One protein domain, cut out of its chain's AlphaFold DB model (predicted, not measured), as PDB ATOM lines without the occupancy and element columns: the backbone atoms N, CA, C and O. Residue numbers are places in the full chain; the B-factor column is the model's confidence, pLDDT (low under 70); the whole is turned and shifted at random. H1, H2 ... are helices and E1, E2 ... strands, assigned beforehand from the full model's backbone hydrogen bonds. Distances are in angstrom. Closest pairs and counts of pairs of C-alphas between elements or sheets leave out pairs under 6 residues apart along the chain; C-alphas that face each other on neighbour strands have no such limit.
ATOM      1  N   GLU A   2     178.502 168.353  82.576       95.00
ATOM      2  CA  GLU A   2     178.933 169.742  82.801       95.00
ATOM      3  C   GLU A   2     177.861 170.611  83.479       95.00
ATOM      4  O   GLU A   2     178.143 171.321  84.435       95.00
ATOM      5  N   LYS A   3     176.589 170.494  83.064       97.00
ATOM      6  CA  LYS A   3     175.486 171.241  83.691       97.00
ATOM      7  C   LYS A   3     175.211 170.851  85.150       97.00
ATOM      8  O   LYS A   3     174.852 171.713  85.944       97.00
ATOM      9  N   LEU A   4     175.380 169.575  85.510       96.88
ATOM     10  CA  LEU A   4     175.256 169.114  86.899       96.88
ATOM     11  C   LEU A   4     176.433 169.622  87.744       96.88
ATOM     12  O   LEU A   4     176.217 170.068  88.866       96.88
ATOM     13  N   GLU A   5     177.653 169.627  87.197       96.25
ATOM     14  CA  GLU A   5     178.822 170.209  87.878       96.25
ATOM     15  C   GLU A   5     178.658 171.710  88.105       96.25
ATOM     16  O   GLU A   5     178.851 172.183  89.221       96.25
ATOM     17  N   ALA A   6     178.189 172.446  87.095       97.06
ATOM     18  CA  ALA A   6     177.890 173.868  87.228       97.06
ATOM     19  C   ALA A   6     176.845 174.151  88.322       97.06
ATOM     20  O   ALA A   6     176.965 175.146  89.038       97.06
ATOM     21  N   CYS A   7     175.844 173.277  88.496       98.00
ATOM     22  CA  CYS A   7     174.889 173.387  89.603       98.00
ATOM     23  C   CYS A   7     175.584 173.241  90.966       98.00
ATOM     24  O   CYS A   7     175.343 174.053  91.857       98.00
ATOM     25  N   LEU A   8     176.467 172.247  91.120       97.50
ATOM     26  CA  LEU A   8     177.210 172.006  92.364       97.50
ATOM     27  C   LEU A   8     178.160 173.161  92.687       97.50
ATOM     28  O   LEU A   8     178.147 173.678  93.802       97.50
ATOM     29  N   TRP A   9     178.941 173.616  91.705       97.50
ATOM     30  CA  TRP A   9     179.854 174.741  91.895       97.50
ATOM     31  C   TRP A   9     179.109 176.031  92.221       97.50
ATOM     32  O   TRP A   9     179.545 176.783  93.082       97.50
ATOM     33  N   SER A  10     177.957 176.281  91.599       97.69
ATOM     34  CA  SER A  10     177.124 177.433  91.948       97.69
ATOM     35  C   SER A  10     176.610 177.383  93.384       97.69
ATOM     36  O   SER A  10     176.548 178.432  94.020       97.69
ATOM     37  N   GLN A  11     176.214 176.208  93.883       97.50
ATOM     38  CA  GLN A  11     175.768 176.050  95.269       97.50
ATOM     39  C   GLN A  11     176.925 176.310  96.238       97.50
ATOM     40  O   GLN A  11     176.792 177.127  97.141       97.50
ATOM     41  N   ALA A  12     178.090 175.706  95.998       97.44
ATOM     42  CA  ALA A  12     179.275 175.929  96.826       97.44
ATOM     43  C   ALA A  12     179.757 177.390  96.788       97.44
ATOM     44  O   ALA A  12     180.085 177.964  97.822       97.44
ATOM     45  N   ALA A  13     179.718 178.034  95.619       97.38
ATOM     46  CA  ALA A  13     180.088 179.436  95.451       97.38
ATOM     47  C   ALA A  13     179.165 180.412  96.203       97.38
ATOM     48  O   ALA A  13     179.550 181.556  96.432       97.38
ATOM     49  N   ALA A  14     177.944 180.004  96.565       97.31
ATOM     50  CA  ALA A  14     177.041 180.807  97.392       97.31
ATOM     51  C   ALA A  14     177.466 180.866  98.868       97.31
ATOM     52  O   ALA A  14     177.009 181.746  99.590       97.31
ATOM     53  N   HIS A  15     178.347 179.961  99.300       97.06
ATOM     54  CA  HIS A  15     178.827 179.859 100.678       97.06
ATOM     55  C   HIS A  15     180.230 180.451 100.888       97.06
ATOM     56  O   HIS A  15     180.776 180.335 101.983       97.06
ATOM     57  N   LEU A  16     180.828 181.072  99.864       97.19
ATOM     58  CA  LEU A  16     182.141 181.707  99.983       97.19
ATOM     59  C   LEU A  16     182.061 183.015 100.776       97.19
ATOM     60  O   LEU A  16     181.264 183.894 100.447       97.19
ATOM     61  N   ASP A  17     182.960 183.169 101.745       97.38
ATOM     62  CA  ASP A  17     183.242 184.451 102.389       97.38
ATOM     63  C   ASP A  17     184.261 185.235 101.547       97.38
ATOM     64  O   ASP A  17     185.463 184.961 101.563       97.38
ATOM     65  N   LEU A  18     183.761 186.179 100.747       96.75
ATOM     66  CA  LEU A  18     184.581 186.936  99.798       96.75
ATOM     67  C   LEU A  18     185.473 187.975 100.484       96.75
ATOM     68  O   LEU A  18     186.537 188.296  99.950       96.75
ATOM     69  N   ASP A  19     185.096 188.444 101.674       95.62
ATOM     70  CA  ASP A  19     185.862 189.448 102.415       95.62
ATOM     71  C   ASP A  19     187.116 188.833 103.057       95.62
ATOM     72  O   ASP A  19     188.139 189.503 103.202       95.62
ATOM     73  N   ALA A  20     187.071 187.531 103.365       96.38
ATOM     74  CA  ALA A  20     188.208 186.760 103.866       96.38
ATOM     75  C   ALA A  20     189.178 186.279 102.763       96.38
ATOM     76  O   ALA A  20     190.236 185.719 103.062       96.38
ATOM     77  N   CYS A  21     188.839 186.467 101.484       96.25
ATOM     78  CA  CYS A  21     189.639 185.972 100.365       96.25
ATOM     79  C   CYS A  21     190.870 186.855 100.071       96.25
ATOM     80  O   CYS A  21     190.836 188.072 100.284       96.25
ATOM     81  N   PRO A  22     191.960 186.287  99.511       96.12
ATOM     82  CA  PRO A  22     193.128 187.071  99.120       96.12
ATOM     83  C   PRO A  22     192.778 188.119  98.051       96.12
ATOM     84  O   PRO A  22     191.868 187.946  97.247       96.12
ATOM     85  N   ALA A  23     193.529 189.226  98.006       94.44
ATOM     86  CA  ALA A  23     193.263 190.294  97.038       94.44
ATOM     87  C   ALA A  23     193.468 189.837  95.582       94.44
ATOM     88  O   ALA A  23     192.770 190.312  94.692       94.44
ATOM     89  N   ASN A  24     194.407 188.919  95.346       95.94
ATOM     90  CA  ASN A  24     194.685 188.311  94.048       95.94
ATOM     91  C   ASN A  24     194.825 186.801  94.240       95.94
ATOM     92  O   ASN A  24     195.451 186.358  95.206       95.94
ATOM     93  N   GLY A  25     194.292 186.014  93.314       96.50
ATOM     94  CA  GLY A  25     194.317 184.565  93.445       96.50
ATOM     95  C   GLY A  25     193.602 183.844  92.316       96.50
ATOM     96  O   GLY A  25     193.412 184.383  91.223       96.50
ATOM     97  N   VAL A  26     193.195 182.616  92.606       96.94
ATOM     98  CA  VAL A  26     192.497 181.710  91.699       96.94
ATOM     99  C   VAL A  26     191.247 181.187  92.389       96.94
ATOM    100  O   VAL A  26     191.283 180.824  93.564       96.94
ATOM    101  N   ILE A  27     190.140 181.138  91.653       96.56
ATOM    102  CA  ILE A  27     188.955 180.380  92.058       96.56
ATOM    103  C   ILE A  27     189.164 178.944  91.581       96.56
ATOM    104  O   ILE A  27     189.026 178.698  90.389       96.56
ATOM    105  N   ALA A  28     189.520 178.019  92.467       95.44
ATOM    106  CA  ALA A  28     189.740 176.610  92.149       95.44
ATOM    107  C   ALA A  28     188.420 175.817  92.197       95.44
ATOM    108  O   ALA A  28     187.657 175.942  93.156       95.44
ATOM    109  N   LEU A  29     188.156 174.995  91.172       95.62
ATOM    110  CA  LEU A  29     186.931 174.193  91.033       95.62
ATOM    111  C   LEU A  29     187.253 172.693  91.050       95.62
ATOM    112  O   LEU A  29     187.759 172.151  90.067       95.62
ATOM    113  N   LEU A  30     186.944 171.996  92.143       95.06
ATOM    114  CA  LEU A  30     187.208 170.559  92.231       95.06
ATOM    115  C   LEU A  30     186.207 169.775  91.361       95.06
ATOM    116  O   LEU A  30     184.996 170.031  91.443       95.06
ATOM    117  N   PRO A  31     186.663 168.804  90.545       94.44
ATOM    118  CA  PRO A  31     185.779 168.018  89.690       94.44
ATOM    119  C   PRO A  31     184.849 167.153  90.536       94.44
ATOM    120  O   PRO A  31     185.242 166.610  91.565       94.44
ATOM    121  N   GLN A  32     183.597 167.022  90.117       95.81
ATOM    122  CA  GLN A  32     182.549 166.388  90.919       95.81
ATOM    123  C   GLN A  32     182.204 164.983  90.432       95.81
ATOM    124  O   GLN A  32     181.610 164.195  91.180       95.81
ATOM    125  N   PHE A  33     182.611 164.659  89.206       95.56
ATOM    126  CA  PHE A  33     182.423 163.346  88.621       95.56
ATOM    127  C   PHE A  33     183.704 162.808  87.992       95.56
ATOM    128  O   PHE A  33     184.518 163.549  87.450       95.56
ATOM    129  N   ALA A  34     183.846 161.487  88.026       94.56
ATOM    130  CA  ALA A  34     184.879 160.759  87.298       94.56
ATOM    131  C   ALA A  34     184.239 159.645  86.468       94.56
ATOM    132  O   ALA A  34     183.217 159.085  86.858       94.56
ATOM    133  N   LEU A  35     184.835 159.314  85.324       94.31
ATOM    134  CA  LEU A  35     184.418 158.173  84.513       94.31
ATOM    135  C   LEU A  35     185.176 156.924  84.955       94.31
ATOM    136  O   LEU A  35     186.403 156.909  84.937       94.31
ATOM    137  N   HIS A  36     184.447 155.870  85.315       93.06
ATOM    138  CA  HIS A  36     185.042 154.605  85.737       93.06
ATOM    139  C   HIS A  36     184.170 153.412  85.317       93.06
ATOM    140  O   HIS A  36     182.941 153.549  85.249       93.06
ATOM    141  N   PRO A  37     184.752 152.225  85.064       91.62
ATOM    142  CA  PRO A  37     183.966 151.003  84.951       91.62
ATOM    143  C   PRO A  37     183.184 150.707  86.241       91.62
ATOM    144  O   PRO A  37     183.740 150.881  87.330       91.62
ATOM    145  N   PRO A  38     181.913 150.271  86.165       91.12
ATOM    146  CA  PRO A  38     181.149 149.883  87.350       91.12
ATOM    147  C   PRO A  38     181.703 148.595  87.976       91.12
ATOM    148  O   PRO A  38     182.082 147.676  87.255       91.12
ATOM    149  N   MET A  39     181.683 148.498  89.310       90.06
ATOM    150  CA  MET A  39     182.046 147.273  90.051       90.06
ATOM    151  C   MET A  39     180.834 146.449  90.498       90.06
ATOM    152  O   MET A  39     180.964 145.430  91.171       90.06
ATOM    153  N   MET A  40     179.640 146.866  90.091       86.94
ATOM    154  CA  MET A  40     178.390 146.167  90.351       86.94
ATOM    155  C   MET A  40     177.632 145.884  89.054       86.94
ATOM    156  O   MET A  40     177.852 146.519  88.020       86.94
ATOM    157  N   ASN A  41     176.662 144.973  89.123       84.19
ATOM    158  CA  ASN A  41     175.757 144.727  88.008       84.19
ATOM    159  C   ASN A  41     174.821 145.933  87.793       84.19
ATOM    160  O   ASN A  41     173.866 146.147  88.540       84.19
ATOM    161  N   VAL A  42     175.081 146.701  86.735       83.19
ATOM    162  CA  VAL A  42     174.253 147.833  86.276       83.19
ATOM    163  C   VAL A  42     173.259 147.430  85.171       83.19
ATOM    164  O   VAL A  42     172.738 148.263  84.425       83.19
ATOM    165  N   GLY A  43     172.985 146.129  85.044       82.44
ATOM    166  CA  GLY A  43     172.099 145.539  84.048       82.44
ATOM    167  C   GLY A  43     172.676 145.587  82.633       82.44
ATOM    168  O   GLY A  43     173.887 145.601  82.423       82.44
ATOM    169  N   ARG A  44     171.788 145.661  81.629       79.06
ATOM    170  CA  ARG A  44     172.160 145.673  80.197       79.06
ATOM    171  C   ARG A  44     173.086 146.835  79.795       79.06
ATOM    172  O   ARG A  44     173.667 146.796  78.716       79.06
ATOM    173  N   LYS A  45     173.255 147.856  80.642       69.25
ATOM    174  CA  LYS A  45     174.171 148.982  80.393       69.25
ATOM    175  C   LYS A  45     175.638 148.570  80.397       69.25
ATOM    176  O   LYS A  45     176.390 149.114  79.598       69.25
ATOM    177  N   ALA A  46     176.019 147.583  81.210       67.19
ATOM    178  CA  ALA A  46     177.389 147.068  81.227       67.19
ATOM    179  C   ALA A  46     177.823 146.510  79.854       67.19
ATOM    180  O   ALA A  46     179.011 146.453  79.562       67.19
ATOM    181  N   LEU A  47     176.857 146.144  79.000       68.69
ATOM    182  CA  LEU A  47     177.095 145.626  77.651       68.69
ATOM    183  C   LEU A  47     177.330 146.725  76.603       68.69
ATOM    184  O   LEU A  47     177.855 146.436  75.538       68.69
ATOM    185  N   THR A  48     176.900 147.963  76.866       75.06
ATOM    186  CA  THR A  48     176.904 149.062  75.874       75.06
ATOM    187  C   THR A  48     177.736 150.267  76.300       75.06
ATOM    188  O   THR A  48     178.109 151.079  75.458       75.06
ATOM    189  N   ARG A  49     178.033 150.411  77.596       75.56
ATOM    190  CA  ARG A  49     178.875 151.479  78.142       75.56
ATOM    191  C   ARG A  49     179.870 150.893  79.131       75.56
ATOM    192  O   ARG A  49     179.477 150.360  80.166       75.56
ATOM    193  N   HIS A  50     181.154 151.052  78.822       82.50
ATOM    194  CA  HIS A  50     182.244 150.592  79.686       82.50
ATOM    195  C   HIS A  50     182.574 151.572  80.815       82.50
ATOM    196  O   HIS A  50     183.187 151.164  81.792       82.50
ATOM    197  N   LEU A  51     182.160 152.839  80.700       91.69
ATOM    198  CA  LEU A  51     182.424 153.885  81.687       91.69
ATOM    199  C   LEU A  51     181.119 154.540  82.141       91.69
ATOM    200  O   LEU A  51     180.254 154.869  81.323       91.69
ATOM    201  N   LEU A  52     180.996 154.746  83.448       91.19
ATOM    202  CA  LEU A  52     179.889 155.443  84.091       91.19
ATOM    203  C   LEU A  52     180.428 156.516  85.038       91.19
ATOM    204  O   LEU A  52     181.577 156.462  85.471       91.19
ATOM    205  N   HIS A  53     179.589 157.504  85.341       93.00
ATOM    206  CA  HIS A  53     179.957 158.602  86.226       93.00
ATOM    207  C   HIS A  53     179.895 158.151  87.687       93.00
ATOM    208  O   HIS A  53     178.829 157.767  88.168       93.00
ATOM    209  N   LEU A  54     181.028 158.236  88.378       93.50
ATOM    210  CA  LEU A  54     181.129 158.180  89.833       93.50
ATOM    211  C   LEU A  54     180.966 159.584  90.401       93.50
ATOM    212  O   LEU A  54     181.474 160.539  89.811       93.50
ATOM    213  N   ARG A  55     180.296 159.712  91.548       95.69
ATOM    214  CA  ARG A  55     180.266 160.960  92.310       95.69
ATOM    215  C   ARG A  55     181.498 161.015  93.207       95.69
ATOM    216  O   ARG A  55     181.690 160.112  94.019       95.69
ATOM    217  N   LEU A  56     182.307 162.061  93.068       96.06
ATOM    218  CA  LEU A  56     183.427 162.327  93.968       96.06
ATOM    219  C   LEU A  56     182.945 163.153  95.163       96.06
ATOM    220  O   LEU A  56     182.284 164.177  94.980       96.06
ATOM    221  N   GLN A  57     183.281 162.710  96.367       96.25
ATOM    222  CA  GLN A  57     183.139 163.475  97.601       96.25
ATOM    223  C   GLN A  57     184.529 163.956  98.005       96.25
ATOM    224  O   GLN A  57     185.472 163.170  97.951       96.25
ATOM    225  N   TRP A  58     184.654 165.230  98.362       96.56
ATOM    226  CA  TRP A  58     185.920 165.857  98.739       96.56
ATOM    227  C   TRP A  58     185.903 166.189 100.229       96.56
ATOM    228  O   TRP A  58     184.847 166.532 100.762       96.56
ATOM    229  N   ASP A  59     187.055 166.070 100.886       96.62
ATOM    230  CA  ASP A  59     187.260 166.549 102.261       96.62
ATOM    231  C   ASP A  59     187.348 168.080 102.339       96.62
ATOM    232  O   ASP A  59     187.049 168.677 103.370       96.62
ATOM    233  N   GLU A  60     187.696 168.704 101.219       95.38
ATOM    234  CA  GLU A  60     187.764 170.145 101.045       95.38
ATOM    235  C   GLU A  60     186.536 170.715 100.301       95.38
ATOM    236  O   GLU A  60     185.878 170.010  99.521       95.38
ATOM    237  N   PRO A  61     186.228 172.021 100.450       96.19
ATOM    238  CA  PRO A  61     185.178 172.675  99.674       96.19
ATOM    239  C   PRO A  61     185.408 172.534  98.164       96.19
ATOM    240  O   PRO A  61     186.515 172.700  97.662       96.19
ATOM    241  N   ILE A  62     184.344 172.276  97.403       96.31
ATOM    242  CA  ILE A  62     184.451 172.008  95.957       96.31
ATOM    243  C   ILE A  62     184.684 173.261  95.101       96.31
ATOM    244  O   ILE A  62     184.997 173.154  93.915       96.31
ATOM    245  N   VAL A  63     184.511 174.440  95.699       96.94
ATOM    246  CA  VAL A  63     184.891 175.743  95.151       96.94
ATOM    247  C   VAL A  63     185.702 176.448  96.224       96.94
ATOM    248  O   VAL A  63     185.221 176.607  97.344       96.94
ATOM    249  N   GLN A  64     186.915 176.866  95.883       96.19
ATOM    250  CA  GLN A  64     187.840 177.512  96.812       96.19
ATOM    251  C   GLN A  64     188.452 178.747  96.176       96.19
ATOM    252  O   GLN A  64     188.562 178.840  94.955       96.19
ATOM    253  N   VAL A  65     188.891 179.682  97.011       96.94
ATOM    254  CA  VAL A  65     189.623 180.868  96.576       96.94
ATOM    255  C   VAL A  65     190.988 180.844  97.245       96.94
ATOM    256  O   VAL A  65     191.089 180.992  98.459       96.94
ATOM    257  N   VAL A  66     192.038 180.644  96.454       96.56
ATOM    258  CA  VAL A  66     193.411 180.459  96.950       96.56
ATOM    259  C   VAL A  66     194.376 181.423  96.255       96.56
ATOM    260  O   VAL A  66     194.080 181.878  95.147       96.56
ATOM    261  N   PRO A  67     195.526 181.772  96.856       96.19
ATOM    262  CA  PRO A  67     196.560 182.544  96.163       96.19
ATOM    263  C   PRO A  67     197.058 181.824  94.896       96.19
ATOM    264  O   PRO A  67     197.085 180.593  94.849       96.19
ATOM    265  N   SER A  68     197.483 182.568  93.871       92.50
ATOM    266  CA  SER A  68     198.067 181.963  92.657       92.50
ATOM    267  C   SER A  68     199.372 181.228  92.981       92.50
ATOM    268  O   SER A  68     200.083 181.606  93.913       92.50
ATOM    269  N   GLY A  69     199.646 180.133  92.269       90.62
ATOM    270  CA  GLY A  69     200.751 179.226  92.573       90.62
ATOM    271  C   GLY A  69     200.542 178.336  93.807       90.62
ATOM    272  O   GLY A  69     201.403 177.510  94.105       90.62
ATOM    273  N   THR A  70     199.417 178.464  94.524       94.12
ATOM    274  CA  THR A  70     199.114 177.581  95.661       94.12
ATOM    275  C   THR A  70     198.895 176.158  95.170       94.12
ATOM    276  O   THR A  70     198.152 175.915  94.218       94.12
ATOM    277  N   VAL A  71     199.520 175.207  95.856       94.06
ATOM    278  CA  VAL A  71     199.268 173.786  95.650       94.06
ATOM    279  C   VAL A  71     198.101 173.374  96.542       94.06
ATOM    280  O   VAL A  71     198.203 173.423  97.766       94.06
ATOM    281  N   VAL A  72     196.990 172.972  95.929       92.31
ATOM    282  CA  VAL A  72     195.812 172.447  96.625       92.31
ATOM    283  C   VAL A  72     195.943 170.932  96.696       92.31
ATOM    284  O   VAL A  72     196.016 170.257  95.669       92.31
ATOM    285  N   THR A  73     195.985 170.395  97.911       95.38
ATOM    286  CA  THR A  73     195.951 168.951  98.162       95.38
ATOM    287  C   THR A  73     194.616 168.627  98.801       95.38
ATOM    288  O   THR A  73     194.339 169.130  99.881       95.38
ATOM    289  N   ALA A  74     193.806 167.807  98.138       95.94
ATOM    290  CA  ALA A  74     192.498 167.401  98.643       95.94
ATOM    291  C   ALA A  74     192.362 165.880  98.572       95.94
ATOM    292  O   ALA A  74     192.816 165.243  97.609       95.94
ATOM    293  N   GLN A  75     191.740 165.296  99.589       97.44
ATOM    294  CA  GLN A  75     191.346 163.897  99.577       97.44
ATOM    295  C   GLN A  75     189.965 163.767  98.947       97.44
ATOM    296  O   GLN A  75     189.085 164.616  99.085       97.44
ATOM    297  N   TRP A  76     189.770 162.672  98.229       97.25
ATOM    298  CA  TRP A  76     188.480 162.321  97.673       97.25
ATOM    299  C   TRP A  76     188.123 160.890  98.031       97.25
ATOM    300  O   TRP A  76     188.991 160.024  98.163       97.25
ATOM    301  N   CYS A  77     186.828 160.632  98.137       96.94
ATOM    302  CA  CYS A  77     186.275 159.293  98.232       96.94
ATOM    303  C   CYS A  77     185.043 159.138  97.334       96.94
ATOM    304  O   CYS A  77     184.450 160.113  96.858       96.94
ATOM    305  N   THR A  78     184.681 157.891  97.041       95.75
ATOM    306  CA  THR A  78     183.447 157.551  96.329       95.75
ATOM    307  C   THR A  78     182.952 156.161  96.708       95.75
ATOM    308  O   THR A  78     183.714 155.192  96.738       95.75
ATOM    309  N   THR A  79     181.647 156.076  96.954       93.56
ATOM    310  CA  THR A  79     180.879 154.843  97.195       93.56
ATOM    311  C   THR A  79     180.004 154.452  95.993       93.56
ATOM    312  O   THR A  79     179.241 153.482  96.022       93.56
ATOM    313  N   SER A  80     180.091 155.217  94.899       91.75
ATOM    314  CA  SER A  80     179.196 155.086  93.750       91.75
ATOM    315  C   SER A  80     179.419 153.783  92.980       91.75
ATOM    316  O   SER A  80     180.546 153.341  92.787       91.75
ATOM    317  N   LEU A  81     178.346 153.192  92.445       89.69
ATOM    318  CA  LEU A  81     178.416 152.038  91.524       89.69
ATOM    319  C   LEU A  81     179.218 150.820  92.039       89.69
ATOM    320  O   LEU A  81     179.848 150.105  91.252       89.69
ATOM    321  N   GLY A  82     179.175 150.580  93.353       90.12
ATOM    322  CA  GLY A  82     179.863 149.460  94.003       90.12
ATOM    323  C   GLY A  82     181.352 149.697  94.249       90.12
ATOM    324  O   GLY A  82     182.051 148.766  94.637       90.12
ATOM    325  N   HIS A  83     181.837 150.916  94.012       92.38
ATOM    326  CA  HIS A  83     183.180 151.325  94.406       92.38
ATOM    327  C   HIS A  83     183.240 151.656  95.894       92.38
ATOM    328  O   HIS A  83     182.247 152.059  96.489       92.38
ATOM    329  N   ALA A  84     184.430 151.517  96.464       94.00
ATOM    330  CA  ALA A  84     184.822 152.089  97.748       94.00
ATOM    331  C   ALA A  84     186.243 152.639  97.577       94.00
ATOM    332  O   ALA A  84     187.207 152.124  98.142       94.00
ATOM    333  N   LEU A  85     186.381 153.606  96.665       94.94
ATOM    334  CA  LEU A  85     187.672 154.181  96.298       94.94
ATOM    335  C   LEU A  85     187.916 155.455  97.096       94.94
ATOM    336  O   LEU A  85     186.995 156.234  97.345       94.94
ATOM    337  N   SER A  86     189.177 155.687  97.425       96.94
ATOM    338  CA  SER A  86     189.654 156.947  97.972       96.94
ATOM    339  C   SER A  86     191.026 157.271  97.407       96.94
ATOM    340  O   SER A  86     191.778 156.375  97.022       96.94
ATOM    341  N   GLY A  87     191.377 158.547  97.392       96.62
ATOM    342  CA  GLY A  87     192.703 158.973  96.991       96.62
ATOM    343  C   GLY A  87     192.979 160.407  97.392       96.62
ATOM    344  O   GLY A  87     192.097 161.131  97.839       96.62
ATOM    345  N   THR A  88     194.219 160.817  97.181       96.88
ATOM    346  CA  THR A  88     194.639 162.207  97.329       96.88
ATOM    347  C   THR A  88     194.938 162.748  95.949       96.88
ATOM    348  O   THR A  88     195.558 162.063  95.130       96.88
ATOM    349  N   LYS A  89     194.500 163.972  95.670       94.88
ATOM    350  CA  LYS A  89     194.861 164.660  94.440       94.88
ATOM    351  C   LYS A  89     195.506 165.993  94.774       94.88
ATOM    352  O   LYS A  89     194.984 166.774  95.564       94.88
ATOM    353  N   VAL A  90     196.674 166.191  94.179       93.25
ATOM    354  CA  VAL A  90     197.454 167.416  94.278       93.25
ATOM    355  C   VAL A  90     197.264 168.161  92.976       93.25
ATOM    356  O   VAL A  90     197.403 167.586  91.895       93.25
ATOM    357  N   PHE A  91     196.931 169.432  93.087       89.50
ATOM    358  CA  PHE A  91     196.710 170.298  91.954       89.50
ATOM    359  C   PHE A  91     197.446 171.609  92.177       89.50
ATOM    360  O   PHE A  91     197.448 172.143  93.286       89.50
ATOM    361  N   LEU A  92     198.007 172.172  91.115       90.38
ATOM    362  CA  LEU A  92     198.322 173.590  91.119       90.38
ATOM    363  C   LEU A  92     197.009 174.356  90.936       90.38
ATOM    364  O   LEU A  92     196.220 174.001  90.061       90.38
ATOM    365  N   ALA A  93     196.754 175.384  91.746       85.12
ATOM    366  CA  ALA A  93     195.511 176.154  91.666       85.12
ATOM    367  C   ALA A  93     195.227 176.668  90.243       85.12
ATOM    368  O   ALA A  93     194.075 176.669  89.810       85.12
ATOM    369  N   ASP A  94     196.284 177.039  89.516       83.31
ATOM    370  CA  ASP A  94     196.231 177.523  88.136       83.31
ATOM    371  C   ASP A  94     195.938 176.419  87.088       83.31
ATOM    372  O   ASP A  94     195.463 176.743  86.003       83.31
ATOM    373  N   ASP A  95     196.166 175.134  87.404       82.00
ATOM    374  CA  ASP A  95     195.990 173.989  86.482       82.00
ATOM    375  C   ASP A  95     194.602 173.334  86.563       82.00
ATOM    376  O   ASP A  95     194.201 172.563  85.685       82.00
ATOM    377  N   ILE A  96     193.860 173.586  87.642       76.00
ATOM    378  CA  ILE A  96     192.461 173.157  87.742       76.00
ATOM    379  C   ILE A  96     191.642 173.982  86.731       76.00
ATOM    380  O   ILE A  96     192.152 174.935  86.151       76.00
ATOM    381  N   ALA A  97     190.361 173.670  86.509       76.44
ATOM    382  CA  ALA A  97     189.409 174.549  85.813       76.44
ATOM    383  C   ALA A  97     189.175 175.882  86.572       76.44
ATOM    384  O   ALA A  97     188.040 176.297  86.801       76.44
ATOM    385  N   GLY A  98     190.250 176.507  87.045       78.56
ATOM    386  CA  GLY A  98     190.272 177.639  87.923       78.56
ATOM    387  C   GLY A  98     190.401 178.941  87.162       78.56
ATOM    388  O   GLY A  98     190.956 179.032  86.070       78.56
ATOM    389  N   GLU A  99     189.836 179.979  87.755       92.12
ATOM    390  CA  GLU A  99     189.815 181.299  87.158       92.12
ATOM    391  C   GLU A  99     190.641 182.285  87.979       92.12
ATOM    392  O   GLU A  99     190.258 182.648  89.093       92.12
ATOM    393  N   GLN A 100     191.724 182.794  87.389       95.44
ATOM    394  CA  GLN A 100     192.516 183.870  87.985       95.44
ATOM    395  C   GLN A 100     191.702 185.161  88.135       95.44
ATOM    396  O   GLN A 100     190.854 185.489  87.290       95.44
ATOM    397  N   TYR A 101     191.981 185.914  89.198       96.31
ATOM    398  CA  TYR A 101     191.430 187.244  89.442       96.31
ATOM    399  C   TYR A 101     192.450 188.171  90.116       96.31
ATOM    400  O   TYR A 101     193.343 187.741  90.844       96.31
ATOM    401  N   PHE A 102     192.254 189.467  89.890       96.75
ATOM    402  CA  PHE A 102     193.072 190.561  90.383       96.75
ATOM    403  C   PHE A 102     192.165 191.610  91.035       96.75
ATOM    404  O   PHE A 102     191.382 192.300  90.371       96.75
ATOM    405  N   GLY A 103     192.240 191.708  92.356       96.94
ATOM    406  CA  GLY A 103     191.412 192.576  93.186       96.94
ATOM    407  C   GLY A 103     190.018 192.023  93.506       96.94
ATOM    408  O   GLY A 103     189.391 191.289  92.731       96.94
ATOM    409  N   GLN A 104     189.472 192.496  94.629       97.06
ATOM    410  CA  GLN A 104     188.170 192.077  95.166       97.06
ATOM    411  C   GLN A 104     187.010 192.271  94.179       97.06
ATOM    412  O   GLN A 104     186.166 191.398  93.981       97.06
ATOM    413  N   ARG A 105     186.995 193.383  93.435       97.50
ATOM    414  CA  ARG A 105     185.946 193.638  92.433       97.50
ATOM    415  C   ARG A 105     185.920 192.586  91.318       97.50
ATOM    416  O   ARG A 105     184.868 192.351  90.718       97.50
ATOM    417  N   GLN A 106     187.060 191.996  90.955       97.62
ATOM    418  CA  GLN A 106     187.086 190.919  89.965       97.62
ATOM    419  C   GLN A 106     186.644 189.588  90.580       97.62
ATOM    420  O   GLN A 106     185.877 188.882  89.922       97.62
ATOM    421  N   LEU A 107     187.045 189.302  91.825       97.44
ATOM    422  CA  LEU A 107     186.584 188.136  92.580       97.44
ATOM    423  C   LEU A 107     185.053 188.090  92.652       97.44
ATOM    424  O   LEU A 107     184.449 187.154  92.128       97.44
ATOM    425  N   HIS A 108     184.422 189.146  93.176       97.94
ATOM    426  CA  HIS A 108     182.959 189.243  93.267       97.94
ATOM    427  C   HIS A 108     182.285 189.004  91.912       97.94
ATOM    428  O   HIS A 108     181.362 188.200  91.801       97.94
ATOM    429  N   ARG A 109     182.773 189.648  90.841       97.94
ATOM    430  CA  ARG A 109     182.204 189.475  89.492       97.94
ATOM    431  C   ARG A 109     182.281 188.030  89.000       97.94
ATOM    432  O   ARG A 109     181.331 187.565  88.367       97.94
ATOM    433  N   LYS A 110     183.390 187.335  89.256       97.56
ATOM    434  CA  LYS A 110     183.592 185.941  88.835       97.56
ATOM    435  C   LYS A 110     182.758 184.970  89.661       97.56
ATOM    436  O   LYS A 110     182.084 184.131  89.071       97.56
ATOM    437  N   VAL A 111     182.692 185.149  90.978       97.56
ATOM    438  CA  VAL A 111     181.826 184.343  91.854       97.56
ATOM    439  C   VAL A 111     180.352 184.532  91.484       97.56
ATOM    440  O   VAL A 111     179.648 183.552  91.253       97.56
ATOM    441  N   SER A 112     179.890 185.770  91.273       97.94
ATOM    442  CA  SER A 112     178.526 186.024  90.784       97.94
ATOM    443  C   SER A 112     178.275 185.461  89.379       97.94
ATOM    444  O   SER A 112     177.142 185.132  89.028       97.94
ATOM    445  N   ARG A 113     179.302 185.364  88.522       97.56
ATOM    446  CA  ARG A 113     179.184 184.682  87.224       97.56
ATOM    447  C   ARG A 113     179.024 183.176  87.410       97.56
ATOM    448  O   ARG A 113     178.160 182.610  86.751       97.56
ATOM    449  N   LEU A 114     179.797 182.562  88.302       96.62
ATOM    450  CA  LEU A 114     179.716 181.134  88.611       96.62
ATOM    451  C   LEU A 114     178.344 180.761  89.192       96.62
ATOM    452  O   LEU A 114     177.714 179.814  88.727       96.62
ATOM    453  N   GLN A 115     177.825 181.571  90.118       97.75
ATOM    454  CA  GLN A 115     176.472 181.413  90.661       97.75
ATOM    455  C   GLN A 115     175.401 181.501  89.556       97.75
ATOM    456  O   GLN A 115     174.550 180.624  89.409       97.75
ATOM    457  N   ARG A 116     175.468 182.527  88.694       98.06
ATOM    458  CA  ARG A 116     174.536 182.652  87.557       98.06
ATOM    459  C   ARG A 116     174.670 181.509  86.552       98.06
ATOM    460  O   ARG A 116     173.668 181.105  85.964       98.06
ATOM    461  N   ALA A 117     175.877 180.981  86.355       97.00
ATOM    462  CA  ALA A 117     176.119 179.852  85.468       97.00
ATOM    463  C   ALA A 117     175.408 178.584  85.957       97.00
ATOM    464  O   ALA A 117     174.809 177.897  85.137       97.00
ATOM    465  N   GLY A 118     175.386 178.305  87.266       97.38
ATOM    466  CA  GLY A 118     174.631 177.163  87.794       97.38
ATOM    467  C   GLY A 118     173.118 177.335  87.702       97.38
ATOM    468  O   GLY A 118     172.431 176.394  87.312       97.38
ATOM    469  N   VAL A 119     172.591 178.540  87.960       97.62
ATOM    470  CA  VAL A 119     171.159 178.837  87.742       97.62
ATOM    471  C   VAL A 119     170.775 178.597  86.279       97.62
ATOM    472  O   VAL A 119     169.797 177.904  85.992       97.62
TER     473      VAL A 119
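Overview. This is residues 2 to 119 of the 301 residues of an uncharacterized protein of Pseudoclavibacter sp. CFCC 13796 (UniProt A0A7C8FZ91). This is an elongated domain: at one end the helices H1 and H3 pack on a small sheet, E4 E1 E7, and at the other end the paired strands E2 and E3 lead out to the short helix H2. A long hairpin, E5 and E6, runs lengthwise, apart from both H1 and H3. The 118 residues printed hold three named helices and seven strands in the order H1 E1 E2 H2 E3 E4 E5 E6 E7 H3, in a mixed class of helices and strands. The three sheets, E4 E1 E7, E2 E3 and E5 E6, are antiparallel. The whole is only just loose, close to compact, with a radius of gyration of the C-alphas of 16.3 A and spans of 52 by 29 by 20 A.

Arrangement. H1, residues 2 to 13, touches H3, residues 104 to 119, at a steep tilt of 47 degrees, opposite ways; their closest C-alphas, Cys 7 and Gly 118, are 4.2 A apart. E1, residues 24 to 29, is the inner strand between E4, residues 63 to 66, and E7, residues 99 to 102. N 28 and O 64 are 2.8 A apart, and N 101 and O 25 are 2.9 A apart, within hydrogen-bond range. With this sheet H1 and H3 make two layers, helices on one face of a sheet. H3 has a height over the sheet of 9.7 A and runs along the strands, at 8 degrees to E1 on the local plane. E2, residues 33 to 36, is antiparallel to E3, residues 52 to 55, with N 54 and O 34 at 2.8 A. H2, residues 43 to 47, between them in the chain, is apart from H1 and H3. In the hairpin of E5, residues 71 to 78, and E6, residues 85 to 92, N 72 and O 91 are 2.8 A apart. Residues 57 to 58 pair antiparallel with residues 76 to 77 of E5. In H1 and H3 every O i to N i+4 pair is within hydrogen-bond range; in H2 0 of 1 is, but 2 of 2 O i to N i+3 pairs are.

Along the chain. H1 begins at C-alpha 2, (178.933, 169.742, 82.801), and is 16.0 A long. E1 measures 16.4 A, and E5 and E6 22.7 A each. E2 measures 9.6 A, H2 8.1 A, E3 and E4 9.9 A each, and E7 10.3 A. H3, 22.8 A long, ends at C-alpha 119, (171.159, 178.837, 87.742).

Size, cuts and confidence. The C-alphas farthest apart, those of Arg 44 and Gly 103, are 52.3 A apart. The printed part has no cut, and no link is long. Mean pLDDT of the printed part is 93.1; residues 45 to 47 are under 70.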